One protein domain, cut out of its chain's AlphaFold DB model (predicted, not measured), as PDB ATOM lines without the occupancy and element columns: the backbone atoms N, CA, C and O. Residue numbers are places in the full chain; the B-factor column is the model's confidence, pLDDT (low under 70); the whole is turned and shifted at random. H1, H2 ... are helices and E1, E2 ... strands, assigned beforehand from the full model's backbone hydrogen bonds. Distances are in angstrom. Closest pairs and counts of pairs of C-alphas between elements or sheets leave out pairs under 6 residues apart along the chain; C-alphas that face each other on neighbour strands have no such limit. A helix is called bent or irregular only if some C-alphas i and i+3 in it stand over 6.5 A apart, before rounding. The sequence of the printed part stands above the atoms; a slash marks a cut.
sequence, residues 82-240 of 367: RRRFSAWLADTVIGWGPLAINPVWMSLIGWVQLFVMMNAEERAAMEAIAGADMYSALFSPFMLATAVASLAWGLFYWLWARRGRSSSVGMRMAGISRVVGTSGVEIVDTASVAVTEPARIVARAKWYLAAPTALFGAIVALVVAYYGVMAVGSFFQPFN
ATOM      1  N   ARG A  82     173.412 156.830 121.038       87.12
ATOM      2  CA  ARG A  82     173.770 156.239 119.734       87.12
ATOM      3  C   ARG A  82     173.729 154.707 119.757       87.12
ATOM      4  O   ARG A  82     173.170 154.102 118.854       87.12
ATOM      5  N   ARG A  83     174.247 154.093 120.825       86.62
ATOM      6  CA  ARG A  83     174.295 152.632 121.004       86.62
ATOM      7  C   ARG A  83     172.905 152.030 121.217       86.62
ATOM      8  O   ARG A  83     172.583 150.968 120.691       86.62
ATOM      9  N   ARG A  84     172.050 152.741 121.958       89.19
ATOM     10  CA  ARG A  84     170.638 152.367 122.139       89.19
ATOM     11  C   ARG A  84     169.861 152.473 120.827       89.19
ATOM     12  O   ARG A  84     169.065 151.595 120.514       89.19
ATOM     13  N   PHE A  85     170.128 153.517 120.048       88.56
ATOM     14  CA  PHE A  85     169.505 153.712 118.744       88.56
ATOM     15  C   PHE A  85     169.943 152.648 117.728       88.56
ATOM     16  O   PHE A  85     169.093 152.064 117.063       88.56
ATOM     17  N   SER A  86     171.232 152.292 117.671       86.62
ATOM     18  CA  SER A  86     171.702 151.198 116.807       86.62
ATOM     19  C   SER A  86     171.094 149.848 117.191       86.62
ATOM     20  O   SER A  86     170.712 149.079 116.315       86.62
ATOM     21  N   ALA A  87     170.942 149.572 118.494       89.19
ATOM     22  CA  ALA A  87     170.227 148.384 118.960       89.19
ATOM     23  C   ALA A  87     168.767 148.386 118.481       89.19
ATOM     24  O   ALA A  87     168.253 147.363 118.035       89.19
ATOM     25  N   TRP A  88     168.113 149.551 118.531       90.75
ATOM     26  CA  TRP A  88     166.739 149.706 118.070       90.75
ATOM     27  C   TRP A  88     166.579 149.501 116.563       90.75
ATOM     28  O   TRP A  88     165.621 148.838 116.161       90.75
ATOM     29  N   LEU A  89     167.515 149.998 115.752       89.00
ATOM     30  CA  LEU A  89     167.532 149.763 114.308       89.00
ATOM     31  C   LEU A  89     167.760 148.284 113.982       89.00
ATOM     32  O   LEU A  89     167.051 147.727 113.149       89.00
ATOM     33  N   ALA A  90     168.681 147.619 114.682       88.88
ATOM     34  CA  ALA A  90     168.935 146.196 114.471       88.88
ATOM     35  C   ALA A  90     167.703 145.331 114.786       88.88
ATOM     36  O   ALA A  90     167.331 144.449 114.016       88.88
ATOM     37  N   ASP A  91     167.014 145.634 115.885       90.00
ATOM     38  CA  ASP A  91     165.738 145.001 116.221       90.00
ATOM     39  C   ASP A  91     164.640 145.301 115.181       90.00
ATOM     40  O   ASP A  91     163.773 144.464 114.941       90.00
ATOM     41  N   THR A  92     164.675 146.475 114.542       88.19
ATOM     42  CA  THR A  92     163.741 146.838 113.463       88.19
ATOM     43  C   THR A  92     163.952 145.955 112.235       88.19
ATOM     44  O   THR A  92     162.971 145.453 111.698       88.19
ATOM     45  N   VAL A  93     165.200 145.668 111.845       88.50
ATOM     46  CA  VAL A  93     165.490 144.692 110.773       88.50
ATOM     47  C   VAL A  93     164.979 143.306 111.124       88.50
ATOM     48  O   VAL A  93     164.416 142.622 110.285       88.50
ATOM     49  N   ILE A  94     165.175 142.852 112.356       88.31
ATOM     50  CA  ILE A  94     164.845 141.463 112.690       88.31
ATOM     51  C   ILE A  94     163.333 141.275 112.830       88.31
ATOM     52  O   ILE A  94     162.798 140.259 112.391       88.31
ATOM     53  N   GLY A  95     162.640 142.254 113.413       87.25
ATOM     54  CA  GLY A  95     161.185 142.221 113.527       87.25
ATOM     55  C   GLY A  95     160.489 142.497 112.199       87.25
ATOM     56  O   GLY A  95     159.658 141.713 111.758       87.25
ATOM     57  N   TRP A  96     160.843 143.600 111.542       87.31
ATOM     58  CA  TRP A  96     160.131 144.112 110.369       87.31
ATOM     59  C   TRP A  96     160.892 143.943 109.049       87.31
ATOM     60  O   TRP A  96     160.394 144.329 108.004       87.31
ATOM     61  N   GLY A  97     162.085 143.360 109.032       85.38
ATOM     62  CA  GLY A  97     162.808 143.083 107.785       85.38
ATOM     63  C   GLY A  97     162.095 142.081 106.876       85.38
ATOM     64  O   GLY A  97     161.940 142.391 105.696       85.38
ATOM     65  N   PRO A  98     161.590 140.934 107.387       84.38
ATOM     66  CA  PRO A  98     160.814 139.997 106.569       84.38
ATOM     67  C   PRO A  98     159.605 140.668 105.937       84.38
ATOM     68  O   PRO A  98     159.231 140.369 104.817       84.38
ATOM     69  N   LEU A  99     159.029 141.609 106.674       79.19
ATOM     70  CA  LEU A  99     157.956 142.455 106.221       79.19
ATOM     71  C   LEU A  99     158.421 143.371 105.076       79.19
ATOM     72  O   LEU A  99     157.871 143.316 103.991       79.19
ATOM     73  N   ALA A 100     159.450 144.191 105.283       79.88
ATOM     74  CA  ALA A 100     159.911 145.178 104.304       79.88
ATOM     75  C   ALA A 100     160.408 144.580 102.978       79.88
ATOM     76  O   ALA A 100     160.288 145.223 101.940       79.88
ATOM     77  N   ILE A 101     160.985 143.376 103.018       75.69
ATOM     78  CA  ILE A 101     161.536 142.694 101.838       75.69
ATOM     79  C   ILE A 101     160.439 141.958 101.062       75.69
ATOM     80  O   ILE A 101     160.611 141.668  99.882       75.69
ATOM     81  N   ASN A 102     159.312 141.650 101.706       72.88
ATOM     82  CA  ASN A 102     158.271 140.866 101.075       72.88
ATOM     83  C   ASN A 102     157.436 141.747 100.120       72.88
ATOM     84  O   ASN A 102     156.736 142.648 100.593       72.88
ATOM     85  N   PRO A 103     157.448 141.495  98.791       65.62
ATOM     86  CA  PRO A 103     156.634 142.248  97.827       65.62
ATOM     87  C   PRO A 103     155.126 142.083  98.058       65.62
ATOM     88  O   PRO A 103     154.319 142.826  97.506       65.62
ATOM     89  N   VAL A 104     154.740 141.139  98.910       66.31
ATOM     90  CA  VAL A 104     153.358 140.793  99.238       66.31
ATOM     91  C   VAL A 104     152.563 141.945  99.858       66.31
ATOM     92  O   VAL A 104     151.338 141.920  99.873       66.31
ATOM     93  N   TRP A 105     153.197 143.017 100.312       67.00
ATOM     94  CA  TRP A 105     152.443 144.220 100.660       67.00
ATOM     95  C   TRP A 105     151.701 144.853  99.505       67.00
ATOM     96  O   TRP A 105     150.580 145.316  99.699       67.00
ATOM     97  N   MET A 106     152.286 144.809  98.310       65.81
ATOM     98  CA  MET A 106     151.581 145.209  97.098       65.81
ATOM     99  C   MET A 106     150.395 144.276  96.851       65.81
ATOM    100  O   MET A 106     149.315 144.742  96.498       65.81
ATOM    101  N   SER A 107     150.550 142.982  97.152       68.38
ATOM    102  CA  SER A 107     149.450 142.017  97.133       68.38
ATOM    103  C   SER A 107     148.361 142.347  98.147       68.38
ATOM    104  O   SER A 107     147.192 142.262  97.815       68.38
ATOM    105  N   LEU A 108     148.705 142.736  99.376       68.94
ATOM    106  CA  LEU A 108     147.716 143.053 100.407       68.94
ATOM    107  C   LEU A 108     146.940 144.330 100.065       68.94
ATOM    108  O   LEU A 108     145.717 144.337 100.166       68.94
ATOM    109  N   ILE A 109     147.640 145.390  99.643       69.19
ATOM    110  CA  ILE A 109     147.016 146.656  99.231       69.19
ATOM    111  C   ILE A 109     146.097 146.411  98.035       69.19
ATOM    112  O   ILE A 109     144.924 146.775  98.084       69.19
ATOM    113  N   GLY A 110     146.594 145.734  96.998       68.88
ATOM    114  CA  GLY A 110     145.783 145.447  95.824       68.88
ATOM    115  C   GLY A 110     144.658 144.442  96.099       68.88
ATOM    116  O   GLY A 110     143.583 144.598  95.541       68.88
ATOM    117  N   TRP A 111     144.821 143.491  97.027       72.81
ATOM    118  CA  TRP A 111     143.733 142.600  97.451       72.81
ATOM    119  C   TRP A 111     142.616 143.377  98.152       72.81
ATOM    120  O   TRP A 111     141.444 143.181  97.844       72.81
ATOM    121  N   VAL A 112     142.960 144.292  99.065       70.94
ATOM    122  CA  VAL A 112     141.969 145.173  99.706       70.94
ATOM    123  C   VAL A 112     141.271 146.029  98.652       70.94
ATOM    124  O   VAL A 112     140.045 146.121  98.654       70.94
ATOM    125  N   GLN A 113     142.021 146.614  97.720       69.31
ATOM    126  CA  GLN A 113     141.448 147.414  96.643       69.31
ATOM    127  C   GLN A 113     140.472 146.586  95.789       69.31
ATOM    128  O   GLN A 113     139.326 146.982  95.607       69.31
ATOM    129  N   LEU A 114     140.883 145.395  95.356       67.81
ATOM    130  CA  LEU A 114     140.121 144.559  94.432       67.81
ATOM    131  C   LEU A 114     138.893 143.919  95.090       67.81
ATOM    132  O   LEU A 114     137.825 143.885  94.491       67.81
ATOM    133  N   PHE A 115     139.001 143.438  96.333       69.62
ATOM    134  CA  PHE A 115     137.922 142.680  96.976       69.62
ATOM    135  C   PHE A 115     137.053 143.488  97.940       69.62
ATOM    136  O   PHE A 115     135.902 143.099  98.162       69.62
ATOM    137  N   VAL A 116     137.568 144.585  98.501       68.88
ATOM    138  CA  VAL A 116     136.838 145.420  99.469       68.88
ATOM    139  C   VAL A 116     136.363 146.727  98.840       68.88
ATOM    140  O   VAL A 116     135.249 147.148  99.135       68.88
ATOM    141  N   MET A 117     137.173 147.358  97.981       65.88
ATOM    142  CA  MET A 117     136.867 148.693  97.444       65.88
ATOM    143  C   MET A 117     136.200 148.676  96.064       65.88
ATOM    144  O   MET A 117     135.425 149.582  95.782       65.88
ATOM    145  N   MET A 118     136.472 147.673  95.223       65.38
ATOM    146  CA  MET A 118     135.899 147.585  93.873       65.38
ATOM    147  C   MET A 118     134.586 146.800  93.841       65.38
ATOM    148  O   MET A 118     134.458 145.743  94.477       65.38
ATOM    149  N   ASN A 119     133.626 147.280  93.053       72.12
ATOM    150  CA  ASN A 119     132.376 146.571  92.777       72.12
ATOM    151  C   ASN A 119     132.587 145.429  91.750       72.12
ATOM    152  O   ASN A 119     133.687 145.223  91.236       72.12
ATOM    153  N   ALA A 120     131.553 144.622  91.492       69.94
ATOM    154  CA  ALA A 120     131.674 143.446  90.622       69.94
ATOM    155  C   ALA A 120     131.989 143.801  89.155       69.94
ATOM    156  O   ALA A 120     132.719 143.063  88.496       69.94
ATOM    157  N   GLU A 121     131.477 144.930  88.661       63.62
ATOM    158  CA  GLU A 121     131.691 145.394  87.285       63.62
ATOM    159  C   GLU A 121     133.119 145.913  87.085       63.62
ATOM    160  O   GLU A 121     133.782 145.547  86.118       63.62
ATOM    161  N   GLU A 122     133.640 146.680  88.041       64.88
ATOM    162  CA  GLU A 122     135.022 147.169  88.043       64.88
ATOM    163  C   GLU A 122     136.033 146.015  88.090       64.88
ATOM    164  O   GLU A 122     137.085 146.074  87.449       64.88
ATOM    165  N   ARG A 123     135.720 144.939  88.826       66.56
ATOM    166  CA  ARG A 123     136.551 143.725  88.848       66.56
ATOM    167  C   ARG A 123     136.550 143.021  87.498       66.56
ATOM    168  O   ARG A 123     137.625 142.695  87.006       66.56
ATOM    169  N   ALA A 124     135.379 142.836  86.890       69.25
ATOM    170  CA  ALA A 124     135.260 142.219  85.570       69.25
ATOM    171  C   ALA A 124     135.990 143.036  84.488       69.25
ATOM    172  O   ALA A 124     136.661 142.468  83.629       69.25
ATOM    173  N   ALA A 125     135.929 144.370  84.570       66.44
ATOM    174  CA  ALA A 125     136.677 145.258  83.686       66.44
ATOM    175  C   ALA A 125     138.197 145.119  83.877       66.44
ATOM    176  O   ALA A 125     138.926 145.073  82.891       66.44
ATOM    177  N   MET A 126     138.685 144.997  85.118       65.94
ATOM    178  CA  MET A 126     140.112 144.763  85.381       65.94
ATOM    179  C   MET A 126     140.588 143.381  84.925       65.94
ATOM    180  O   MET A 126     141.696 143.271  84.408       65.94
ATOM    181  N   GLU A 127     139.764 142.345  85.075       67.56
ATOM    182  CA  GLU A 127     140.061 140.997  84.570       67.56
ATOM    183  C   GLU A 127     140.158 140.955  83.036       67.56
ATOM    184  O   GLU A 127     140.888 140.127  82.492       67.56
ATOM    185  N   ALA A 128     139.488 141.876  82.338       67.25
ATOM    186  CA  ALA A 128     139.544 141.998  80.883       67.25
ATOM    187  C   ALA A 128     140.794 142.739  80.357       67.25
ATOM    188  O   ALA A 128     141.055 142.714  79.153       67.25
ATOM    189  N   ILE A 129     141.585 143.393  81.221       69.38
ATOM    190  CA  ILE A 129     142.807 144.105  80.813       69.38
ATOM    191  C   ILE A 129     143.924 143.096  80.506       69.38
ATOM    192  O   ILE A 129     144.244 142.219  81.310       69.38
ATOM    193  N   ALA A 130     144.588 143.251  79.357       44.44
ATOM    194  CA  ALA A 130     145.746 142.436  78.989       44.44
ATOM    195  C   ALA A 130     146.846 142.510  80.072       44.44
ATOM    196  O   ALA A 130     147.376 143.581  80.365       44.44
ATOM    197  N   GLY A 131     147.194 141.363  80.666       56.56
ATOM    198  CA  GLY A 131     148.142 141.273  81.787       56.56
ATOM    199  C   GLY A 131     147.501 141.115  83.173       56.56
ATOM    200  O   GLY A 131     148.235 141.016  84.161       56.56
ATOM    201  N   ALA A 132     146.169 141.024  83.267       63.19
ATOM    202  CA  ALA A 132     145.441 140.732  84.507       63.19
ATOM    203  C   ALA A 132     145.904 139.434  85.203       63.19
ATOM    204  O   ALA A 132     145.903 139.353  86.432       63.19
ATOM    205  N   ASP A 133     146.406 138.453  84.447       65.81
ATOM    206  CA  ASP A 133     146.965 137.202  84.982       65.81
ATOM    207  C   ASP A 133     148.157 137.427  85.929       65.81
ATOM    208  O   ASP A 133     148.369 136.687  86.892       65.81
ATOM    209  N   MET A 134     148.942 138.482  85.690       61.66
ATOM    210  CA  MET A 134     150.053 138.846  86.570       61.66
ATOM    211  C   MET A 134     149.540 139.421  87.897       61.66
ATOM    212  O   MET A 134     150.110 139.148  88.957       61.66
ATOM    213  N   TYR A 135     148.437 140.172  87.852       62.34
ATOM    214  CA  TYR A 135     147.771 140.708  89.035       62.34
ATOM    215  C   TYR A 135     147.116 139.595  89.861       62.34
ATOM    216  O   TYR A 135     147.322 139.537  91.073       62.34
ATOM    217  N   SER A 136     146.413 138.653  89.232       64.75
ATOM    218  CA  SER A 136     145.801 137.519  89.938       64.75
ATOM    219  C   SER A 136     146.844 136.616  90.618       64.75
ATOM    220  O   SER A 136     146.640 136.183  91.756       64.75
ATOM    221  N   ALA A 137     148.013 136.415  89.996       66.50
ATOM    222  CA  ALA A 137     149.141 135.705  90.606       66.50
ATOM    223  C   ALA A 137     149.714 136.447  91.833       66.50
ATOM    224  O   ALA A 137     149.979 135.829  92.875       66.50
ATOM    225  N   LEU A 138     149.850 137.777  91.741       64.62
ATOM    226  CA  LEU A 138     150.250 138.643  92.854       64.62
ATOM    227  C   LEU A 138     149.238 138.605  94.003       64.62
ATOM    228  O   LEU A 138     149.660 138.643  95.155       64.62
ATOM    229  N   PHE A 139     147.941 138.459  93.729       68.88
ATOM    230  CA  PHE A 139     146.871 138.373  94.734       68.88
ATOM    231  C   PHE A 139     146.525 136.948  95.180       68.88
ATOM    232  O   PHE A 139     145.494 136.730  95.821       68.88
ATOM    233  N   SER A 140     147.378 135.966  94.881       72.25
ATOM    234  CA  SER A 140     147.116 134.582  95.269       72.25
ATOM    235  C   SER A 140     147.000 134.402  96.799       72.25
ATOM    236  O   SER A 140     147.673 135.098  97.572       72.25
ATOM    237  N   PRO A 141     146.211 133.418  97.279       76.50
ATOM    238  CA  PRO A 141     146.093 133.116  98.710       76.50
ATOM    239  C   PRO A 141     147.435 132.830  99.390       76.50
ATOM    240  O   PRO A 141     147.619 133.139 100.567       76.50
ATOM    241  N   PHE A 142     148.389 132.262  98.644       79.06
ATOM    242  CA  PHE A 142     149.745 132.026  99.127       79.06
ATOM    243  C   PHE A 142     150.458 133.338  99.463       79.06
ATOM    244  O   PHE A 142     151.011 133.469 100.556       79.06
ATOM    245  N   MET A 143     150.391 134.331  98.570       74.44
ATOM    246  CA  MET A 143     150.956 135.653  98.824       74.44
ATOM    247  C   MET A 143     150.309 136.245 100.078       74.44
ATOM    248  O   MET A 143     151.016 136.498 101.048       74.44
ATOM    249  N   LEU A 144     148.978 136.312 100.165       74.69
ATOM    250  CA  LEU A 144     148.290 136.819 101.361       74.69
ATOM    251  C   LEU A 144     148.735 136.123 102.662       74.69
ATOM    252  O   LEU A 144     149.032 136.794 103.655       74.69
ATOM    253  N   ALA A 145     148.846 134.792 102.652       80.81
ATOM    254  CA  ALA A 145     149.308 134.024 103.807       80.81
ATOM    255  C   ALA A 145     150.720 134.437 104.251       80.81
ATOM    256  O   ALA A 145     150.972 134.586 105.449       80.81
ATOM    257  N   THR A 146     151.632 134.687 103.308       81.44
ATOM    258  CA  THR A 146     152.980 135.163 103.649       81.44
ATOM    259  C   THR A 146     152.982 136.590 104.210       81.44
ATOM    260  O   THR A 146     153.751 136.850 105.132       81.44
ATOM    261  N   ALA A 147     152.096 137.493 103.762       77.56
ATOM    262  CA  ALA A 147     151.957 138.837 104.349       77.56
ATOM    263  C   ALA A 147     151.528 138.749 105.806       77.56
ATOM    264  O   ALA A 147     152.134 139.367 106.681       77.56
ATOM    265  N   VAL A 148     150.485 137.955 106.061       82.25
ATOM    266  CA  VAL A 148     149.951 137.741 107.406       82.25
ATOM    267  C   VAL A 148     151.021 137.119 108.299       82.25
ATOM    268  O   VAL A 148     151.212 137.575 109.424       82.25
ATOM    269  N   ALA A 149     151.780 136.143 107.794       84.94
ATOM    270  CA  ALA A 149     152.893 135.547 108.523       84.94
ATOM    271  C   ALA A 149     153.999 136.570 108.844       84.94
ATOM    272  O   ALA A 149     154.470 136.621 109.981       84.94
ATOM    273  N   SER A 150     154.390 137.421 107.889       86.44
ATOM    274  CA  SER A 150     155.376 138.489 108.099       86.44
ATOM    275  C   SER A 150     154.897 139.528 109.122       86.44
ATOM    276  O   SER A 150     155.672 139.948 109.985       86.44
ATOM    277  N   LEU A 151     153.623 139.925 109.061       83.44
ATOM    278  CA  LEU A 151     152.984 140.822 110.028       83.44
ATOM    279  C   LEU A 151     152.971 140.216 111.432       83.44
ATOM    280  O   LEU A 151     153.411 140.850 112.394       83.44
ATOM    281  N   ALA A 152     152.495 138.975 111.540       87.94
ATOM    282  CA  ALA A 152     152.440 138.234 112.792       87.94
ATOM    283  C   ALA A 152     153.839 138.059 113.390       87.94
ATOM    284  O   ALA A 152     154.012 138.240 114.595       87.94
ATOM    285  N   TRP A 153     154.851 137.789 112.558       90.25
ATOM    286  CA  TRP A 153     156.248 137.745 112.978       90.25
ATOM    287  C   TRP A 153     156.718 139.081 113.549       90.25
ATOM    288  O   TRP A 153     157.285 139.110 114.641       90.25
ATOM    289  N   GLY A 154     156.460 140.189 112.854       87.06
ATOM    290  CA  GLY A 154     156.847 141.514 113.327       87.06
ATOM    291  C   GLY A 154     156.209 141.866 114.670       87.06
ATOM    292  O   GLY A 154     156.907 142.272 115.603       87.06
ATOM    293  N   LEU A 155     154.907 141.612 114.817       89.06
ATOM    294  CA  LEU A 155     154.184 141.803 116.075       89.06
ATOM    295  C   LEU A 155     154.714 140.892 117.187       89.06
ATOM    296  O   LEU A 155     155.007 141.371 118.284       89.06
ATOM    297  N   PHE A 156     154.897 139.601 116.908       89.69
ATOM    298  CA  PHE A 156     155.480 138.641 117.844       89.69
ATOM    299  C   PHE A 156     156.869 139.089 118.304       89.69
ATOM    300  O   PHE A 156     157.170 139.101 119.502       89.69
ATOM    301  N   TYR A 157     157.717 139.511 117.368       88.88
ATOM    302  CA  TYR A 157     159.055 139.979 117.680       88.88
ATOM    303  C   TYR A 157     159.008 141.194 118.607       88.88
ATOM    304  O   TYR A 157     159.695 141.224 119.626       88.88
ATOM    305  N   TRP A 158     158.169 142.183 118.310       85.25
ATOM    306  CA  TRP A 158     158.097 143.410 119.097       85.25
ATOM    307  C   TRP A 158     157.460 143.225 120.470       85.25
ATOM    308  O   TRP A 158     158.025 143.663 121.479       85.25
ATOM    309  N   LEU A 159     156.309 142.562 120.522       86.88
ATOM    310  CA  LEU A 159     155.540 142.379 121.749       86.88
ATOM    311  C   LEU A 159     156.187 141.352 122.675       86.88
ATOM    312  O   LEU A 159     156.200 141.542 123.890       86.88
ATOM    313  N   TRP A 160     156.767 140.292 122.116       83.69
ATOM    314  CA  TRP A 160     157.281 139.181 122.908       83.69
ATOM    315  C   TRP A 160     158.807 139.121 122.920       83.69
ATOM    316  O   TRP A 160     159.420 139.199 123.987       83.69
ATOM    317  N   ALA A 161     159.452 139.034 121.753       81.00
ATOM    318  CA  ALA A 161     160.901 138.815 121.692       81.00
ATOM    319  C   ALA A 161     161.725 140.035 122.141       81.00
ATOM    320  O   ALA A 161     162.799 139.863 122.722       81.00
ATOM    321  N   ARG A 162     161.223 141.251 121.903       82.44
ATOM    322  CA  ARG A 162     161.875 142.513 122.260       82.44
ATOM    323  C   ARG A 162     161.386 143.061 123.595       82.44
ATOM    324  O   ARG A 162     162.211 143.350 124.456       82.44
ATOM    325  N   ARG A 163     160.070 143.211 123.792       77.00
ATOM    326  CA  ARG A 163     159.517 143.791 125.034       77.00
ATOM    327  C   ARG A 163     159.548 142.815 126.214       77.00
ATOM    328  O   ARG A 163     159.782 143.254 127.339       77.00
ATOM    329  N   GLY A 164     159.356 141.519 125.959       64.12
ATOM    330  CA  GLY A 164     159.300 140.467 126.981       64.12
ATOM    331  C   GLY A 164     160.654 139.893 127.413       64.12
ATOM    332  O   GLY A 164     160.701 139.082 128.338       64.12
ATOM    333  N   ARG A 165     161.768 140.285 126.776       72.31
ATOM    334  CA  ARG A 165     163.111 139.779 127.103       72.31
ATOM    335  C   ARG A 165     164.029 140.893 127.594       72.31
ATOM    336  O   ARG A 165     164.045 141.994 127.061       72.31
ATOM    337  N   SER A 166     164.881 140.549 128.555       72.06
ATOM    338  CA  SER A 166     165.943 141.415 129.085       72.06
ATOM    339  C   SER A 166     167.068 141.715 128.082       72.06
ATOM    340  O   SER A 166     167.957 142.516 128.344       72.06
ATOM    341  N   SER A 167     167.077 141.058 126.920       76.44
ATOM    342  CA  SER A 167     168.071 141.296 125.876       76.44
ATOM    343  C   SER A 167     167.518 140.836 124.528       76.44
ATOM    344  O   SER A 167     167.464 139.629 124.252       76.44
ATOM    345  N   SER A 168     167.070 141.797 123.716       86.62
ATOM    346  CA  SER A 168     166.720 141.579 122.310       86.62
ATOM    347  C   SER A 168     167.971 141.297 121.472       86.62
ATOM    348  O   SER A 168     169.105 141.434 121.943       86.62
ATOM    349  N   VAL A 169     167.795 140.884 120.217       86.81
ATOM    350  CA  VAL A 169     168.940 140.564 119.352       86.81
ATOM    351  C   VAL A 169     169.779 141.814 119.072       86.81
ATOM    352  O   VAL A 169     171.003 141.758 119.184       86.81
ATOM    353  N   GLY A 170     169.141 142.953 118.805       87.25
ATOM    354  CA  GLY A 170     169.803 144.239 118.622       87.25
ATOM    355  C   GLY A 170     170.529 144.710 119.878       87.25
ATOM    356  O   GLY A 170     171.652 145.203 119.786       87.25
ATOM    357  N   MET A 171     169.962 144.476 121.067       89.31
ATOM    358  CA  MET A 171     170.647 144.750 122.335       89.31
ATOM    359  C   MET A 171     171.908 143.891 122.503       89.31
ATOM    360  O   MET A 171     172.965 144.420 122.842       89.31
ATOM    361  N   ARG A 172     171.851 142.594 122.166       87.81
ATOM    362  CA  ARG A 172     173.042 141.719 122.167       87.81
ATOM    363  C   ARG A 172     174.097 142.170 121.168       87.81
ATOM    364  O   ARG A 172     175.277 142.170 121.500       87.81
ATOM    365  N   MET A 173     173.693 142.552 119.958       88.81
ATOM    366  CA  MET A 173     174.615 143.072 118.945       88.81
ATOM    367  C   MET A 173     175.291 144.358 119.424       88.81
ATOM    368  O   MET A 173     176.501 144.516 119.277       88.81
ATOM    369  N   ALA A 174     174.527 145.241 120.062       87.56
ATOM    370  CA  ALA A 174     175.039 146.472 120.636       87.56
ATOM    371  C   ALA A 174     175.821 146.262 121.944       87.56
ATOM    372  O   ALA A 174     176.486 147.198 122.371       87.56
ATOM    373  N   GLY A 175     175.806 145.072 122.556       88.88
ATOM    374  CA  GLY A 175     176.481 144.793 123.831       88.88
ATOM    375  C   GLY A 175     175.822 145.479 125.030       88.88
ATOM    376  O   GLY A 175     176.517 145.902 125.950       88.88
ATOM    377  N   ILE A 176     174.497 145.630 124.990       90.94
ATOM    378  CA  ILE A 176     173.692 146.209 126.068       90.94
ATOM    379  C   ILE A 176     172.665 145.195 126.573       90.94
ATOM    380  O   ILE A 176     172.210 144.312 125.835       90.94
ATOM    381  N   SER A 177     172.257 145.337 127.827       89.69
ATOM    382  CA  SER A 177     171.217 144.517 128.436       89.69
ATOM    383  C   SER A 177     170.267 145.370 129.268       89.69
ATOM    384  O   SER A 177     170.601 146.458 129.733       89.69
ATOM    385  N   ARG A 178     169.030 144.891 129.386       89.56
ATOM    386  CA  ARG A 178     168.023 145.419 130.296       89.56
ATOM    387  C   ARG A 178     168.094 144.571 131.554       89.56
ATOM    388  O   ARG A 178     167.973 143.356 131.468       89.56
ATOM    389  N   VAL A 179     168.267 145.207 132.694       88.25
ATOM    390  CA  VAL A 179     168.340 144.563 134.005       88.25
ATOM    391  C   VAL A 179     167.242 145.138 134.891       88.25
ATOM    392  O   VAL A 179     166.791 146.264 134.673       88.25
ATOM    393  N   VAL A 180     166.754 144.337 135.833       86.31
ATOM    394  CA  VAL A 180     165.735 144.754 136.801       86.31
ATOM    395  C   VAL A 180     166.399 144.746 138.167       86.31
ATOM    396  O   VAL A 180     166.646 143.677 138.713       86.31
ATOM    397  N   GLY A 181     166.765 145.929 138.649       82.06
ATOM    398  CA  GLY A 181     167.291 146.123 139.998       82.06
ATOM    399  C   GLY A 181     166.182 146.517 140.971       82.06
ATOM    400  O   GLY A 181     165.005 146.594 140.604       82.06
ATOM    401  N   THR A 182     166.566 146.842 142.202       82.88
ATOM    402  CA  THR A 182     165.643 147.298 143.258       82.88
ATOM    403  C   THR A 182     164.986 148.638 142.911       82.88
ATOM    404  O   THR A 182     163.815 148.868 143.200       82.88
ATOM    405  N   SER A 183     165.721 149.499 142.205       79.75
ATOM    406  CA  SER A 183     165.260 150.798 141.690       79.75
ATOM    407  C   SER A 183     164.432 150.716 140.396       79.75
ATOM    408  O   SER A 183     163.970 151.736 139.878       79.75
ATOM    409  N   GLY A 184     164.213 149.505 139.874       83.50
ATOM    410  CA  GLY A 184     163.423 149.241 138.679       83.50
ATOM    411  C   GLY A 184     164.261 148.832 137.470       83.50
ATOM    412  O   GLY A 184     165.308 148.195 137.567       83.50
ATOM    413  N   VAL A 185     163.742 149.134 136.281       85.94
ATOM    414  CA  VAL A 185     164.329 148.689 135.015       85.94
ATOM    415  C   VAL A 185     165.423 149.651 134.563       85.94
ATOM    416  O   VAL A 185     165.134 150.798 134.219       85.94
ATOM    417  N   GLU A 186     166.641 149.144 134.407       87.75
ATOM    418  CA  GLU A 186     167.770 149.900 133.865       87.75
ATOM    419  C   GLU A 186     168.348 149.254 132.598       87.75
ATOM    420  O   GLU A 186     168.216 148.053 132.358       87.75
ATOM    421  N   ILE A 187     168.975 150.071 131.744       89.38
ATOM    422  CA  ILE A 187     169.733 149.597 130.578       89.38
ATOM    423  C   ILE A 187     171.202 149.863 130.857       89.38
ATOM    424  O   ILE A 187     171.582 151.018 131.060       89.38
ATOM    425  N   VAL A 188     172.004 148.807 130.801       89.94
ATOM    426  CA  VAL A 188     173.428 148.810 131.136       89.94
ATOM    427  C   VAL A 188     174.252 148.243 129.986       89.94
ATOM    428  O   VAL A 188     173.724 147.578 129.087       89.94
ATOM    429  N   ASP A 189     175.549 148.524 129.999       89.94
ATOM    430  CA  ASP A 189     176.487 147.827 129.129       89.94
ATOM    431  C   ASP A 189     176.692 146.405 129.661       89.94
ATOM    432  O   ASP A 189     177.072 146.196 130.808       89.94
ATOM    433  N   THR A 190     176.456 145.390 128.832       88.94
ATOM    434  CA  THR A 190     176.506 143.992 129.292       88.94
ATOM    435  C   THR A 190     177.897 143.623 129.814       88.94
ATOM    436  O   THR A 190     178.028 142.795 130.708       88.94
ATOM    437  N   ALA A 191     178.942 144.233 129.248       86.94
ATOM    438  CA  ALA A 191     180.324 143.977 129.635       86.94
ATOM    439  C   ALA A 191     180.704 144.630 130.969       86.94
ATOM    440  O   ALA A 191     181.629 144.146 131.614       86.94
ATOM    441  N   SER A 192     180.016 145.698 131.388       85.88
ATOM    442  CA  SER A 192     180.308 146.363 132.661       85.88
ATOM    443  C   SER A 192     179.723 145.603 133.850       85.88
ATOM    444  O   SER A 192     180.339 145.567 134.905       85.88
ATOM    445  N   VAL A 193     178.597 144.910 133.655       87.06
ATOM    446  CA  VAL A 193     178.000 144.013 134.663       87.06
ATOM    447  C   VAL A 193     178.553 142.581 134.615       87.06
ATOM    448  O   VAL A 193     178.100 141.725 135.374       87.06
ATOM    449  N   ALA A 194     179.506 142.296 133.721       88.88
ATOM    450  CA  ALA A 194     180.120 140.980 133.567       88.88
ATOM    451  C   ALA A 194     181.298 140.795 134.535       88.88
ATOM    452  O   ALA A 194     182.309 141.502 134.448       88.88
ATOM    453  N   VAL A 195     181.194 139.804 135.421       87.19
ATOM    454  CA  VAL A 195     182.223 139.529 136.437       87.19
ATOM    455  C   VAL A 195     183.225 138.512 135.912       87.19
ATOM    456  O   VAL A 195     184.424 138.787 135.905       87.19
ATOM    457  N   THR A 196     182.750 137.371 135.408       86.81
ATOM    458  CA  THR A 196     183.642 136.316 134.918       86.81
ATOM    459  C   THR A 196     184.239 136.660 133.549       86.81
ATOM    460  O   THR A 196     183.642 137.343 132.712       86.81
ATOM    461  N   GLU A 197     185.440 136.158 133.278       83.88
ATOM    462  CA  GLU A 197     186.096 136.314 131.977       83.88
ATOM    463  C   GLU A 197     185.276 135.763 130.787       83.88
ATOM    464  O   GLU A 197     185.092 136.501 129.809       83.88
ATOM    465  N   PRO A 198     184.679 134.550 130.849       85.50
ATOM    466  CA  PRO A 198     183.774 134.085 129.795       85.50
ATOM    467  C   PRO A 198     182.566 135.012 129.603       85.50
ATOM    468  O   PRO A 198     182.154 135.261 128.465       85.50
ATOM    469  N   ALA A 199     182.021 135.584 130.681       84.75
ATOM    470  CA  ALA A 199     180.936 136.553 130.586       84.75
ATOM    471  C   ALA A 199     181.359 137.827 129.841       84.75
ATOM    472  O   ALA A 199     180.617 138.295 128.975       84.75
ATOM    473  N   ARG A 200     182.567 138.346 130.097       85.81
ATOM    474  CA  ARG A 200     183.100 139.531 129.405       85.81
ATOM    475  C   ARG A 200     183.262 139.308 127.907       85.81
ATOM    476  O   ARG A 200     182.932 140.203 127.133       85.81
ATOM    477  N   ILE A 201     183.724 138.128 127.483       85.06
ATOM    478  CA  ILE A 201     183.873 137.784 126.058       85.06
ATOM    479  C   ILE A 201     182.506 137.773 125.364       85.06
ATOM    480  O   ILE A 201     182.332 138.410 124.324       85.06
ATOM    481  N   VAL A 202     181.520 137.096 125.959       82.81
ATOM    482  CA  VAL A 202     180.160 136.989 125.402       82.81
ATOM    483  C   VAL A 202     179.442 138.343 125.386       82.81
ATOM    484  O   VAL A 202     178.625 138.601 124.499       82.81
ATOM    485  N   ALA A 203     179.756 139.210 126.347       84.25
ATOM    486  CA  ALA A 203     179.164 140.530 126.504       84.25
ATOM    487  C   ALA A 203     179.733 141.603 125.560       84.25
ATOM    488  O   ALA A 203     179.184 142.707 125.495       84.25
ATOM    489  N   ARG A 204     180.815 141.312 124.823       85.88
ATOM    490  CA  ARG A 204     181.392 142.269 123.871       85.88
ATOM    491  C   ARG A 204     180.380 142.634 122.793       85.88
ATOM    492  O   ARG A 204     179.721 141.779 122.201       85.88
ATOM    493  N   ALA A 205     180.309 143.929 122.496       85.62
ATOM    494  CA  ALA A 205     179.497 144.405 121.392       85.62
ATOM    495  C   ALA A 205     180.025 143.870 120.065       85.62
ATOM    496  O   ALA A 205     181.206 143.984 119.735       85.62
ATOM    497  N   LYS A 206     179.104 143.338 119.273       89.44
ATOM    498  CA  LYS A 206     179.368 142.789 117.949       89.44
ATOM    499  C   LYS A 206     179.151 143.899 116.936       89.44
ATOM    500  O   LYS A 206     178.215 143.853 116.142       89.44
ATOM    501  N   TRP A 207     179.985 144.938 117.013       79.75
ATOM    502  CA  TRP A 207     179.839 146.152 116.200       79.75
ATOM    503  C   TRP A 207     179.822 145.841 114.697       79.75
ATOM    504  O   TRP A 207     179.059 146.454 113.958       79.75
ATOM    505  N   TYR A 208     180.580 144.821 114.284       82.38
ATOM    506  CA  TYR A 208     180.633 144.309 112.916       82.38
ATOM    507  C   TYR A 208     179.285 143.757 112.415       82.38
ATOM    508  O   TYR A 208     179.032 143.778 111.219       82.38
ATOM    509  N   LEU A 209     178.396 143.310 113.313       83.75
ATOM    510  CA  LEU A 209     177.007 142.963 112.985       83.75
ATOM    511  C   LEU A 209     176.073 144.160 113.177       83.75
ATOM    512  O   LEU A 209     175.176 144.384 112.370       83.75
ATOM    513  N   ALA A 210     176.273 144.943 114.238       78.12
ATOM    514  CA  ALA A 210     175.382 146.042 114.592       78.12
ATOM    515  C   ALA A 210     175.379 147.165 113.543       78.12
ATOM    516  O   ALA A 210     174.314 147.674 113.213       78.12
ATOM    517  N   ALA A 211     176.545 147.541 113.011       80.19
ATOM    518  CA  ALA A 211     176.680 148.625 112.040       80.19
ATOM    519  C   ALA A 211     175.933 148.363 110.715       80.19
ATOM    520  O   ALA A 211     175.086 149.186 110.361       80.19
ATOM    521  N   PRO A 212     176.147 147.233 110.005       81.94
ATOM    522  CA  PRO A 212     175.391 146.951 108.785       81.94
ATOM    523  C   PRO A 212     173.901 146.766 109.080       81.94
ATOM    524  O   PRO A 212     173.062 147.310 108.366       81.94
ATOM    525  N   THR A 213     173.547 146.083 110.175       84.38
ATOM    526  CA  THR A 213     172.134 145.890 110.544       84.38
ATOM    527  C   THR A 213     171.448 147.220 110.873       84.38
ATOM    528  O   THR A 213     170.270 147.385 110.586       84.38
ATOM    529  N   ALA A 214     172.160 148.204 111.427       78.38
ATOM    530  CA  ALA A 214     171.598 149.528 111.673       78.38
ATOM    531  C   ALA A 214     171.257 150.262 110.365       78.38
ATOM    532  O   ALA A 214     170.178 150.846 110.265       78.38
ATOM    533  N   LEU A 215     172.130 150.181 109.355       84.00
ATOM    534  CA  LEU A 215     171.864 150.733 108.023       84.00
ATOM    535  C   LEU A 215     170.635 150.071 107.386       84.00
ATOM    536  O   LEU A 215     169.700 150.765 106.990       84.00
ATOM    537  N   PHE A 216     170.593 148.735 107.369       82.31
ATOM    538  CA  PHE A 216     169.414 148.002 106.905       82.31
ATOM    539  C   PHE A 216     168.167 148.353 107.719       82.31
ATOM    540  O   PHE A 216     167.083 148.434 107.159       82.31
ATOM    541  N   GLY A 217     168.303 148.622 109.018       81.75
ATOM    542  CA  GLY A 217     167.192 148.999 109.893       81.75
ATOM    543  C   GLY A 217     166.574 150.328 109.520       81.75
ATOM    544  O   GLY A 217     165.352 150.450 109.544       81.75
ATOM    545  N   ALA A 218     167.397 151.298 109.124       82.94
ATOM    546  CA  ALA A 218     166.913 152.576 108.624       82.94
ATOM    547  C   ALA A 218     166.148 152.388 107.305       82.94
ATOM    548  O   ALA A 218     165.051 152.918 107.161       82.94
ATOM    549  N   ILE A 219     166.682 151.573 106.389       85.00
ATOM    550  CA  ILE A 219     166.018 151.245 105.118       85.00
ATOM    551  C   ILE A 219     164.686 150.535 105.378       85.00
ATOM    552  O   ILE A 219     163.657 150.972 104.880       85.00
ATOM    553  N   VAL A 220     164.676 149.489 106.206       84.31
ATOM    554  CA  VAL A 220     163.467 148.742 106.590       84.31
ATOM    555  C   VAL A 220     162.428 149.672 107.212       84.31
ATOM    556  O   VAL A 220     161.262 149.604 106.841       84.31
ATOM    557  N   ALA A 221     162.830 150.564 108.121       82.38
ATOM    558  CA  ALA A 221     161.918 151.526 108.733       82.38
ATOM    559  C   ALA A 221     161.303 152.475 107.695       82.38
ATOM    560  O   ALA A 221     160.096 152.691 107.721       82.38
ATOM    561  N   LEU A 222     162.115 153.008 106.776       85.56
ATOM    562  CA  LEU A 222     161.646 153.880 105.698       85.56
ATOM    563  C   LEU A 222     160.702 153.144 104.747       85.56
ATOM    564  O   LEU A 222     159.658 153.682 104.406       85.56
ATOM    565  N   VAL A 223     161.032 151.911 104.368       82.44
ATOM    566  CA  VAL A 223     160.212 151.073 103.486       82.44
ATOM    567  C   VAL A 223     158.871 150.738 104.141       82.44
ATOM    568  O   VAL A 223     157.827 150.912 103.524       82.44
ATOM    569  N   VAL A 224     158.869 150.328 105.413       78.62
ATOM    570  CA  VAL A 224     157.626 150.056 106.155       78.62
ATOM    571  C   VAL A 224     156.807 151.328 106.348       78.62
ATOM    572  O   VAL A 224     155.589 151.277 106.216       78.62
ATOM    573  N   ALA A 225     157.440 152.471 106.628       80.44
ATOM    574  CA  ALA A 225     156.741 153.750 106.732       80.44
ATOM    575  C   ALA A 225     156.132 154.167 105.387       80.44
ATOM    576  O   ALA A 225     154.961 154.530 105.342       80.44
ATOM    577  N   TYR A 226     156.893 154.056 104.296       79.56
ATOM    578  CA  TYR A 226     156.428 154.322 102.937       79.56
ATOM    579  C   TYR A 226     155.240 153.428 102.572       79.56
ATOM    580  O   TYR A 226     154.199 153.934 102.167       79.56
ATOM    581  N   TYR A 227     155.338 152.115 102.795       72.69
ATOM    582  CA  TYR A 227     154.227 151.197 102.548       72.69
ATOM    583  C   TYR A 227     153.045 151.426 103.482       72.69
ATOM    584  O   TYR A 227     151.911 151.293 103.048       72.69
ATOM    585  N   GLY A 228     153.283 151.806 104.737       70.62
ATOM    586  CA  GLY A 228     152.227 152.215 105.653       70.62
ATOM    587  C   GLY A 228     151.474 153.433 105.122       70.62
ATOM    588  O   GLY A 228     150.250 153.411 105.086       70.62
ATOM    589  N   VAL A 229     152.189 154.454 104.644       71.38
ATOM    590  CA  VAL A 229     151.597 155.644 104.012       71.38
ATOM    591  C   VAL A 229     150.871 155.285 102.721       71.38
ATOM    592  O   VAL A 229     149.786 155.803 102.507       71.38
ATOM    593  N   MET A 230     151.405 154.391 101.889       66.06
ATOM    594  CA  MET A 230     150.727 153.940 100.669       66.06
ATOM    595  C   MET A 230     149.470 153.130 100.981       66.06
ATOM    596  O   MET A 230     148.425 153.408 100.418       66.06
ATOM    597  N   ALA A 231     149.531 152.180 101.916       64.38
ATOM    598  CA  ALA A 231     148.378 151.385 102.326       64.38
ATOM    599  C   ALA A 231     147.296 152.264 102.956       64.38
ATOM    600  O   ALA A 231     146.134 152.180 102.576       64.38
ATOM    601  N   VAL A 232     147.671 153.140 103.893       62.19
ATOM    602  CA  VAL A 232     146.755 154.099 104.524       62.19
ATOM    603  C   VAL A 232     146.236 155.101 103.497       62.19
ATOM    604  O   VAL A 232     145.044 155.375 103.475       62.19
ATOM    605  N   GLY A 233     147.097 155.586 102.606       56.00
ATOM    606  CA  GLY A 233     146.743 156.417 101.463       56.00
ATOM    607  C   GLY A 233     145.684 155.745 100.602       56.00
ATOM    608  O   GLY A 233     144.669 156.370 100.350       56.00
ATOM    609  N   SER A 234     145.844 154.461 100.271       53.41
ATOM    610  CA  SER A 234     144.851 153.630  99.575       53.41
ATOM    611  C   SER A 234     143.578 153.374 100.392       53.41
ATOM    612  O   SER A 234     142.488 153.338  99.834       53.41
ATOM    613  N   PHE A 235     143.655 153.278 101.720       48.31
ATOM    614  CA  PHE A 235     142.467 153.247 102.589       48.31
ATOM    615  C   PHE A 235     141.749 154.599 102.681       48.31
ATOM    616  O   PHE A 235     140.551 154.631 102.955       48.31
ATOM    617  N   PHE A 236     142.459 155.701 102.429       47.12
ATOM    618  CA  PHE A 236     141.904 157.035 102.216       47.12
ATOM    619  C   PHE A 236     141.661 157.341 100.722       47.12
ATOM    620  O   PHE A 236     141.095 158.383 100.413       47.12
ATOM    621  N   GLN A 237     141.962 156.423  99.791       42.75
ATOM    622  CA  GLN A 237     141.569 156.512  98.380       42.75
ATOM    623  C   GLN A 237     140.075 156.289  98.065       42.75
ATOM    624  O   GLN A 237     139.729 156.544  96.912       42.75
ATOM    625  N   PRO A 238     139.120 156.023  98.987       41.66
ATOM    626  CA  PRO A 238     137.751 156.493  98.749       41.66
ATOM    627  C   PRO A 238     137.690 158.002  98.420       41.66
ATOM    628  O   PRO A 238     136.699 158.455  97.850       41.66
ATOM    629  N   PHE A 239     138.751 158.776  98.703       41.97
ATOM    630  CA  PHE A 239     138.906 160.181  98.311       41.97
ATOM    631  C   PHE A 239     139.781 160.428  97.067       41.97
ATOM    632  O   PHE A 239     140.098 161.578  96.784       41.97
ATOM    633  N   ASN A 240     140.150 159.395  96.304       37.72
ATOM    634  CA  ASN A 240     140.877 159.534  95.035       37.72
ATOM    635  C   ASN A 240     140.316 158.502  94.027       37.72
ATOM    636  O   ASN A 240     141.003 157.561  93.651       37.72
TER     637      ASN A 240
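Overview. This is residues 82 to 240 of the 367 residues of an uncharacterized protein of Actinobacteria bacterium (UniProt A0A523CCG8). The domain is a long, loose rod of helices: H1 and H2, one after the other, run between H5 on one side and the long H8 on the other. At one end lie the hairpin E1 and E2 and the short H7, with H6 between hairpin and helices; at the other end lie the small H3 and H4. The 159 printed residues have eight named helices and two named strands, in the order H1 H2 H3 H4 H5 H6 E1 E2 H7 H8; the class is mostly helix and the two-strand sheet is antiparallel. The radius of gyration of the C-alphas is 21.2 A, and the spans are 70 by 31 by 24 A.

Arrangement. E1, residues 176 to 181, and E2, residues 184 to 189, form an antiparallel hairpin at 150 degrees, with N 179 and O 186 at 2.9 A and N 177 and O 188 at 3.0 A. The closest C-alphas of H6, residues 169 to 174, and E1 are those of Met 171 and Ser 177, 6.1 A. H6 touches H1, residues 82 to 101, closest at the C-alphas of Ala 87 and Gly 170, 4.2 A. H1 touches H8, residues 207 to 235, at a steep tilt of 53 degrees, the same way, closest at the C-alphas of Leu 89 and Gly 217, 4.5 A. With residues 91 to 99 alone H1 touches H5, residues 141 to 162, at a shallow tilt of 20 degrees, opposite ways; the C-alphas of Gly 95 and Gly 154 are closest, 4.4 A. H5 and H8 are apart. H2, residues 104 to 117, touches H8 at a shallow tilt of 13 degrees, the closest C-alphas being those of Ile 109 and Ala 231, 5.8 A. H2 touches H5 too, closest at the C-alphas of Val 104 and Ala 147, 5.6 A. H4, residues 132 to 138, and H2 only just touch, with 3 pairs of C-alphas within 8 A, the closest those of Ser 107 and Leu 138, 5.5 A. H3, residues 120 to 127, and H7, residues 197 to 202, touch no helix. Every O i to N i+4 pair is within hydrogen-bond range in H2, H3, H4, H6 and H7; H1 has 14 of 16, H5 17 of 18 and H8 24 of 25.

Along the chain. H1 begins at C-alpha 82, (173.770, 156.239, 119.734), and spans 25.6 A; it is irregular, with C-alphas 95 and 98 7.3 A apart. H2 spans 18.4 A, H5 29.9 A and H8 40.4 A, ending at C-alpha 235, (142.467, 153.247, 102.589).

Size, cuts and confidence. The C-alphas of Glu 121 and Thr 196 are farthest apart, 71.1 A. The printed part has no cut and no long link. Residues 128 to 134, of which 132 to 134 belong to H4, stand free. The mean pLDDT of the printed part is 77.5; 46 residues are under 70, among them residues 120 to 139 and 230 to 240.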